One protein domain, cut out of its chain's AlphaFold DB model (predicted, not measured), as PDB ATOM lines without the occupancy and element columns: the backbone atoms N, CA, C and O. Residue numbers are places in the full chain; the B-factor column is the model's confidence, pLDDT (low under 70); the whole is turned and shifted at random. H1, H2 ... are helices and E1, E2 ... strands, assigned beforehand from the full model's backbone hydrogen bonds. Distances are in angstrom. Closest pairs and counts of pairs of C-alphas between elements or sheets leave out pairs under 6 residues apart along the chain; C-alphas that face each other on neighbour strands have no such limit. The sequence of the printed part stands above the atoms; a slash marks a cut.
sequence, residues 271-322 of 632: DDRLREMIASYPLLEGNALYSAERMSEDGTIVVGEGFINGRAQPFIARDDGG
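This is residues 271 to 322 of the 632 residues of the protein "Autotransporter beta-domain-containing protein" of Burkholderia sp. b13 (UniProt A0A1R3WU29). A strongly twisted wall of three antiparallel strands, E1, E2 and E3, each with a marked bend partway along, has one short helix, H1, set across one of its faces; the other face has no helix over it. After H1, residues 280 to 287 lead back to the first strand, and from there the chain runs to and fro through two hairpins, E1 with E2 and E2 with E3. The printed part has 52 residues with one named helix and three named strands, in the order H1, E1, E2, E3 along the chain; the sheet's order is E1, E2, E3, and the class is mixed, helices and strands. The whole is compact, with a radius of gyration of the C-alphas of 10.6 A, and its C-alphas span 30 by 20 by 16 A, only just elongated.

The sheet's longest strand by residues is E3, residues 311 to 320, which measures 25.5 A from its first to its last C-alpha and ends with C-alpha 320 at (-18.610, -29.500, 26.502). E2, residues 301 to 308, measures 17.3 A. E1, residues 288 to 295, measures 18.3 A and begins with C-alpha 288 at (-10.116, -38.560, 44.082). H1, residues 271 to 279, measures 12.3 A; its C-alpha 271 is at (-19.409, -28.828, 44.620). The strands bend: E1 by 62 degrees at residue 291, E2 by 80 degrees at residue 305 and E3 by 61 degrees at residue 314.

The sheet is a meander, each strand the antiparallel neighbour of the one before. E2 is its inner strand, and E1 and E3 are its edge strands. E1 and E2 form a hairpin, with 156 degrees between their directions; the C-alphas of Leu 289 and Gly 306 face each other at 4.1 A. Across this pair, N 293 and O 303 are within hydrogen-bond range at 2.8 A, as are N 307 and O 288 at 2.8 A. E2 and E3 form the second hairpin, with 148 degrees between their directions; the C-alphas of Phe 307 and Ala 312 face each other at 4.2 A. Here N 302 and O 317 are 2.9 A apart and N 315 and O 304 are 2.8 A apart, both within hydrogen-bond range. The sheet's C-alphas lie up to 6.0 A off the best plane through them. H1 is on the sheet, at a height of 7.6 A over it. It lies over E2, but only just, with 3 of its 9 C-alphas falling on E2 and 2 on E3. It runs across the strands, at 69 degrees to E2 on the local plane. The closest C-alphas of H1 and E1 are those of Asp 271 and Ala 292, 5.0 A apart. Those of H1 and E2 are Leu 274 and Val 302, at 6.6 A, and those of H1 and E3 are Met 277 and Asp 319, at 7.5 A. In H1 every O i to N i+4 pair is within hydrogen-bond range.

The two C-alphas farthest apart in the domain are those of Glu 285 and Glu 297, 30.7 A apart. The first and last printed C-alphas, of Asp 271 and Gly 322, are 17.7 A apart. The printed part has no cut. The links E1 to E2 and E2 to E3 are tight, with 5 and 2 residues between the strands, and the link H1 to E1, with 8 residues, is short; no link is long. The mean pLDDT of the printed part is 91.2, and no printed residue is under 70.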
ATOM      1  N   ASP A 271     -19.431 -27.434  44.167       91.06
ATOM      2  CA  ASP A 271     -19.409 -28.828  44.620       91.06
ATOM      3  C   ASP A 271     -20.601 -29.632  44.085       91.06
ATOM      4  O   ASP A 271     -20.429 -30.781  43.672       91.06
ATOM      5  N   ASP A 272     -21.802 -29.046  44.046       91.38
ATOM      6  CA  ASP A 272     -22.985 -29.706  43.477       91.38
ATOM      7  C   ASP A 272     -22.795 -29.971  41.983       91.38
ATOM      8  O   ASP A 272     -23.060 -31.076  41.497       91.38
ATOM      9  N   ARG A 273     -22.255 -28.984  41.257       91.69
ATOM     10  CA  ARG A 273     -21.950 -29.123  39.833       91.69
ATOM     11  C   ARG A 273     -20.868 -30.173  39.590       91.69
ATOM     12  O   ARG A 273     -21.006 -30.997  38.687       91.69
ATOM     13  N   LEU A 274     -19.818 -30.199  40.409       92.19
ATOM     14  CA  LEU A 274     -18.779 -31.223  40.322       92.19
ATOM     15  C   LEU A 274     -19.350 -32.632  40.538       92.19
ATOM     16  O   LEU A 274     -19.016 -33.553  39.791       92.19
ATOM     17  N   ARG A 275     -20.235 -32.809  41.529       91.06
ATOM     18  CA  ARG A 275     -20.905 -34.093  41.798       91.06
ATOM     19  C   ARG A 275     -21.733 -34.564  40.606       91.06
ATOM     20  O   ARG A 275     -21.675 -35.747  40.270       91.06
ATOM     21  N   GLU A 276     -22.459 -33.658  39.955       89.75
ATOM     22  CA  GLU A 276     -23.198 -33.954  38.723       89.75
ATOM     23  C   GLU A 276     -22.254 -34.437  37.611       89.75
ATOM     24  O   GLU A 276     -22.498 -35.475  36.995       89.75
ATOM     25  N   MET A 277     -21.131 -33.743  37.405       89.94
ATOM     26  CA  MET A 277     -20.153 -34.107  36.376       89.94
ATOM     27  C   MET A 277     -19.548 -35.497  36.621       89.94
ATOM     28  O   MET A 277     -19.490 -36.321  35.702       89.94
ATOM     29  N   ILE A 278     -19.144 -35.793  37.861       90.06
ATOM     30  CA  ILE A 278     -18.560 -37.091  38.239       90.06
ATOM     31  C   ILE A 278     -19.576 -38.231  38.082       90.06
ATOM     32  O   ILE A 278     -19.190 -39.340  37.716       90.06
ATOM     33  N   ALA A 279     -20.877 -37.987  38.283       87.75
ATOM     34  CA  ALA A 279     -21.903 -39.022  38.115       87.75
ATOM     35  C   ALA A 279     -21.923 -39.623  36.695       87.75
ATOM     36  O   ALA A 279     -22.246 -40.798  36.516       87.75
ATOM     37  N   SER A 280     -21.538 -38.832  35.692       84.31
ATOM     38  CA  SER A 280     -21.422 -39.241  34.287       84.31
ATOM     39  C   SER A 280     -19.982 -39.447  33.799       84.31
ATOM     40  O   SER A 280     -19.780 -39.781  32.630       84.31
ATOM     41  N   TYR A 281     -18.982 -39.279  34.670       88.25
ATOM     42  CA  TYR A 281     -17.565 -39.379  34.326       88.25
ATOM     43  C   TYR A 281     -16.832 -40.340  35.276       88.25
ATOM     44  O   TYR A 281     -16.477 -39.957  36.393       88.25
ATOM     45  N   PRO A 282     -16.581 -41.597  34.862       87.38
ATOM     46  CA  PRO A 282     -15.927 -42.571  35.721       87.38
ATOM     47  C   PRO A 282     -14.460 -42.189  35.948       87.38
ATOM     48  O   PRO A 282     -13.662 -42.129  35.011       87.38
ATOM     49  N   LEU A 283     -14.105 -41.960  37.210       91.88
ATOM     50  CA  LEU A 283     -12.721 -41.772  37.629       91.88
ATOM     51  C   LEU A 283     -11.991 -43.121  37.629       91.88
ATOM     52  O   LEU A 283     -12.544 -44.138  38.052       91.88
ATOM     53  N   LEU A 284     -10.741 -43.132  37.166       93.19
ATOM     54  CA  LEU A 284      -9.857 -44.280  37.342       93.19
ATOM     55  C   LEU A 284      -9.567 -44.528  38.820       93.19
ATOM     56  O   LEU A 284      -9.547 -43.607  39.638       93.19
ATOM     57  N   GLU A 285      -9.291 -45.790  39.140       92.06
ATOM     58  CA  GLU A 285      -8.911 -46.201  40.486       92.06
ATOM     59  C   GLU A 285      -7.710 -45.392  40.996       92.06
ATOM     60  O   GLU A 285      -6.728 -45.181  40.282       92.06
ATOM     61  N   GLY A 286      -7.810 -44.921  42.241       89.94
ATOM     62  CA  GLY A 286      -6.801 -44.075  42.875       89.94
ATOM     63  C   GLY A 286      -6.963 -42.574  42.620       89.94
ATOM     64  O   GLY A 286      -6.280 -41.802  43.283       89.94
ATOM     65  N   ASN A 287      -7.871 -42.146  41.735       95.31
ATOM     66  CA  ASN A 287      -8.196 -40.729  41.562       95.31
ATOM     67  C   ASN A 287      -9.322 -40.300  42.513       95.31
ATOM     68  O   ASN A 287     -10.354 -40.963  42.610       95.31
ATOM     69  N   ALA A 288      -9.141 -39.163  43.180       93.19
ATOM     70  CA  ALA A 288     -10.116 -38.560  44.082       93.19
ATOM     71  C   ALA A 288     -10.142 -37.039  43.894       93.19
ATOM     72  O   ALA A 288      -9.097 -36.409  43.769       93.19
ATOM     73  N   LEU A 289     -11.331 -36.444  43.885       93.19
ATOM     74  CA  LEU A 289     -11.518 -34.991  43.813       93.19
ATOM     75  C   LEU A 289     -12.021 -34.532  45.185       93.19
ATOM     76  O   LEU A 289     -12.985 -35.109  45.688       93.19
ATOM     77  N   TYR A 290     -11.331 -33.582  45.817       88.50
ATOM     78  CA  TYR A 290     -11.537 -33.244  47.230       88.50
ATOM     79  C   TYR A 290     -12.505 -32.082  47.425       88.50
ATOM     80  O   TYR A 290     -13.429 -32.194  48.228       88.50
ATOM     81  N   SER A 291     -12.298 -30.992  46.689       89.25
ATOM     82  CA  SER A 291     -13.123 -29.785  46.755       89.25
ATOM     83  C   SER A 291     -13.278 -29.162  45.374       89.25
ATOM     84  O   SER A 291     -12.359 -29.224  44.553       89.25
ATOM     85  N   ALA A 292     -14.435 -28.553  45.113       92.44
ATOM     86  CA  ALA A 292     -14.608 -27.595  44.031       92.44
ATOM     87  C   ALA A 292     -14.454 -26.172  44.584       92.44
ATOM     88  O   ALA A 292     -15.264 -25.704  45.376       92.44
ATOM     89  N   GLU A 293     -13.431 -25.456  44.132       91.19
ATOM     90  CA  GLU A 293     -13.120 -24.114  44.632       91.19
ATOM     91  C   GLU A 293     -13.899 -23.030  43.883       91.19
ATOM     92  O   GLU A 293     -14.345 -22.042  44.469       91.19
ATOM     93  N   ARG A 294     -14.051 -23.175  42.560       90.12
ATOM     94  CA  ARG A 294     -14.786 -22.214  41.721       90.12
ATOM     95  C   ARG A 294     -15.451 -22.887  40.531       90.12
ATOM     96  O   ARG A 294     -15.003 -23.931  40.066       90.12
ATOM     97  N   MET A 295     -16.458 -22.211  39.982       92.00
ATOM     98  CA  MET A 295     -17.069 -22.553  38.700       92.00
ATOM     99  C   MET A 295     -17.164 -21.334  37.776       92.00
ATOM    100  O   MET A 295     -17.211 -20.195  38.251       92.00
ATOM    101  N   SER A 296     -17.192 -21.567  36.465       89.81
ATOM    102  CA  SER A 296     -17.516 -20.537  35.476       89.81
ATOM    103  C   SER A 296     -18.980 -20.102  35.586       89.81
ATOM    104  O   SER A 296     -19.830 -20.833  36.093       89.81
ATOM    105  N   GLU A 297     -19.300 -18.902  35.096       86.75
ATOM    106  CA  GLU A 297     -20.652 -18.327  35.203       86.75
ATOM    107  C   GLU A 297     -21.735 -19.174  34.510       86.75
ATOM    108  O   GLU A 297     -22.888 -19.187  34.949       86.75
ATOM    109  N   ASP A 298     -21.349 -19.887  33.451       87.25
ATOM    110  CA  ASP A 298     -22.178 -20.814  32.680       87.25
ATOM    111  C   ASP A 298     -22.180 -22.252  33.240       87.25
ATOM    112  O   ASP A 298     -22.846 -23.121  32.683       87.25
ATOM    113  N   GLY A 299     -21.439 -22.521  34.325       87.56
ATOM    114  CA  GLY A 299     -21.349 -23.832  34.975       87.56
ATOM    115  C   GLY A 299     -20.654 -24.917  34.145       87.56
ATOM    116  O   GLY A 299     -20.698 -26.096  34.509       87.56
ATOM    117  N   THR A 300     -20.031 -24.561  33.018       90.50
ATOM    118  CA  THR A 300     -19.358 -25.524  32.134       90.50
ATOM    119  C   THR A 300     -17.962 -25.894  32.618       90.50
ATOM    120  O   THR A 300     -17.449 -26.943  32.236       90.50
ATOM    121  N   ILE A 301     -17.346 -25.073  33.470       92.00
ATOM    122  CA  ILE A 301     -16.011 -25.299  34.020       92.00
ATOM    123  C   ILE A 301     -16.086 -25.274  35.540       92.00
ATOM    124  O   ILE A 301     -16.627 -24.340  36.125       92.00
ATOM    125  N   VAL A 302     -15.478 -26.273  36.174       93.19
ATOM    126  CA  VAL A 302     -15.248 -26.321  37.618       93.19
ATOM    127  C   VAL A 302     -13.760 -26.529  37.862       93.19
ATOM    128  O   VAL A 302     -13.127 -27.360  37.213       93.19
ATOM    129  N   VAL A 303     -13.187 -25.769  38.787       94.50
ATOM    130  CA  VAL A 303     -11.794 -25.918  39.218       94.50
ATOM    131  C   VAL A 303     -11.747 -26.235  40.699       94.50
ATOM    132  O   VAL A 303     -12.574 -25.746  41.468       94.50
ATOM    133  N   GLY A 304     -10.779 -27.045  41.100       95.25
ATOM    134  CA  GLY A 304     -10.670 -27.484  42.481       95.25
ATOM    135  C   GLY A 304      -9.379 -28.223  42.772       95.25
ATOM    136  O   GLY A 304      -8.485 -28.259  41.928       95.25
ATOM    137  N   GLU A 305      -9.300 -28.834  43.948       95.81
ATOM    138  CA  GLU A 305      -8.144 -29.618  44.385       95.81
ATOM    139  C   GLU A 305      -8.482 -31.108  44.439       95.81
ATOM    140  O   GLU A 305      -9.578 -31.524  44.828       95.81
ATOM    141  N   GLY A 306      -7.530 -31.943  44.035       94.81
ATOM    142  CA  GLY A 306      -7.726 -33.385  43.990       94.81
ATOM    143  C   GLY A 306      -6.420 -34.158  43.997       94.81
ATOM    144  O   GLY A 306      -5.330 -33.610  43.855       94.81
ATOM    145  N   PHE A 307      -6.537 -35.469  44.134       95.88
ATOM    146  CA  PHE A 307      -5.463 -36.415  43.898       95.88
ATOM    147  C   PHE A 307      -5.742 -37.140  42.587       95.88
ATOM    148  O   PHE A 307      -6.644 -37.970  42.497       95.88
ATOM    149  N   ILE A 308      -4.995 -36.784  41.546       95.00
ATOM    150  CA  ILE A 308      -5.194 -37.281  40.184       95.00
ATOM    151  C   ILE A 308      -3.865 -37.833  39.674       95.00
ATOM    152  O   ILE A 308      -2.829 -37.183  39.805       95.00
ATOM    153  N   ASN A 309      -3.897 -39.028  39.083       93.31
ATOM    154  CA  ASN A 309      -2.754 -39.716  38.482       93.31
ATOM    155  C   ASN A 309      -1.564 -39.881  39.446       93.31
ATOM    156  O   ASN A 309      -0.404 -39.770  39.049       93.31
ATOM    157  N   GLY A 310      -1.852 -40.152  40.724       93.00
ATOM    158  CA  GLY A 310      -0.833 -40.413  41.744       93.00
ATOM    159  C   GLY A 310      -0.225 -39.167  42.397       93.00
ATOM    160  O   GLY A 310       0.765 -39.301  43.115       93.00
ATOM    161  N   ARG A 311      -0.785 -37.970  42.170       94.56
ATOM    162  CA  ARG A 311      -0.326 -36.724  42.807       94.56
ATOM    163  C   ARG A 311      -1.478 -35.820  43.237       94.56
ATOM    164  O   ARG A 311      -2.484 -35.724  42.537       94.56
ATOM    165  N   ALA A 312      -1.286 -35.116  44.352       95.50
ATOM    166  CA  ALA A 312      -2.130 -33.987  44.730       95.50
ATOM    167  C   ALA A 312      -1.854 -32.815  43.779       95.50
ATOM    168  O   ALA A 312      -0.693 -32.448  43.574       95.50
ATOM    169  N   GLN A 313      -2.896 -32.287  43.148       95.75
ATOM    170  CA  GLN A 313      -2.795 -31.191  42.192       95.75
ATOM    171  C   GLN A 313      -4.150 -30.498  41.988       95.75
ATOM    172  O   GLN A 313      -5.192 -31.160  42.086       95.75
ATOM    173  N   PRO A 314      -4.136 -29.220  41.569       95.38
ATOM    174  CA  PRO A 314      -5.335 -28.567  41.084       95.38
ATOM    175  C   PRO A 314      -5.876 -29.313  39.868       95.38
ATOM    176  O   PRO A 314      -5.106 -29.840  39.057       95.38
ATOM    177  N   PHE A 315      -7.189 -29.324  39.694       95.25
ATOM    178  CA  PHE A 315      -7.839 -29.914  38.536       95.25
ATOM    179  C   PHE A 315      -8.766 -28.929  37.841       95.25
ATOM    180  O   PHE A 315      -9.248 -27.950  38.410       95.25
ATOM    181  N   ILE A 316      -9.026 -29.242  36.580       94.19
ATOM    182  CA  ILE A 316     -10.028 -28.597  35.754       94.19
ATOM    183  C   ILE A 316     -11.007 -29.679  35.318       94.19
ATOM    184  O   ILE A 316     -10.618 -30.647  34.663       94.19
ATOM    185  N   ALA A 317     -12.275 -29.498  35.656       94.12
ATOM    186  CA  ALA A 317     -13.391 -30.245  35.113       94.12
ATOM    187  C   ALA A 317     -14.111 -29.364  34.087       94.12
ATOM    188  O   ALA A 317     -14.407 -28.202  34.357       94.12
ATOM    189  N   ARG A 318     -14.379 -29.903  32.900       92.12
ATOM    190  CA  ARG A 318     -15.076 -29.214  31.812       92.12
ATOM    191  C   ARG A 318     -16.219 -30.070  31.286       92.12
ATOM    192  O   ARG A 318     -16.032 -31.264  31.079       92.12
ATOM    193  N   ASP A 319     -17.363 -29.451  31.028       90.44
ATOM    194  CA  ASP A 319     -18.503 -30.018  30.310       90.44
ATOM    195  C   ASP A 319     -18.681 -29.295  28.967       90.44
ATOM    196  O   ASP A 319     -19.030 -28.117  28.919       90.44
ATOM    197  N   ASP A 320     -18.422 -30.002  27.866       85.62
ATOM    198  CA  ASP A 320     -18.610 -29.500  26.502       85.62
ATOM    199  C   ASP A 320     -19.823 -30.175  25.847       85.62
ATOM    200  O   ASP A 320     -19.700 -31.132  25.076       85.62
ATOM    201  N   GLY A 321     -21.026 -29.716  26.199       81.38
ATOM    202  CA  GLY A 321     -22.274 -30.238  25.637       81.38
ATOM    203  C   GLY A 321     -22.539 -31.708  25.987       81.38
ATOM    204  O   GLY A 321     -22.954 -32.483  25.122       81.38
ATOM    205  N   GLY A 322     -22.263 -32.104  27.233       77.44
ATOM    206  CA  GLY A 322     -22.409 -33.467  27.753       77.44
ATOM    207  C   GLY A 322     -21.147 -34.322  27.623       77.44
ATOM    208  O   GLY A 322     -21.137 -35.481  28.041       77.44
TER     209      GLY A 322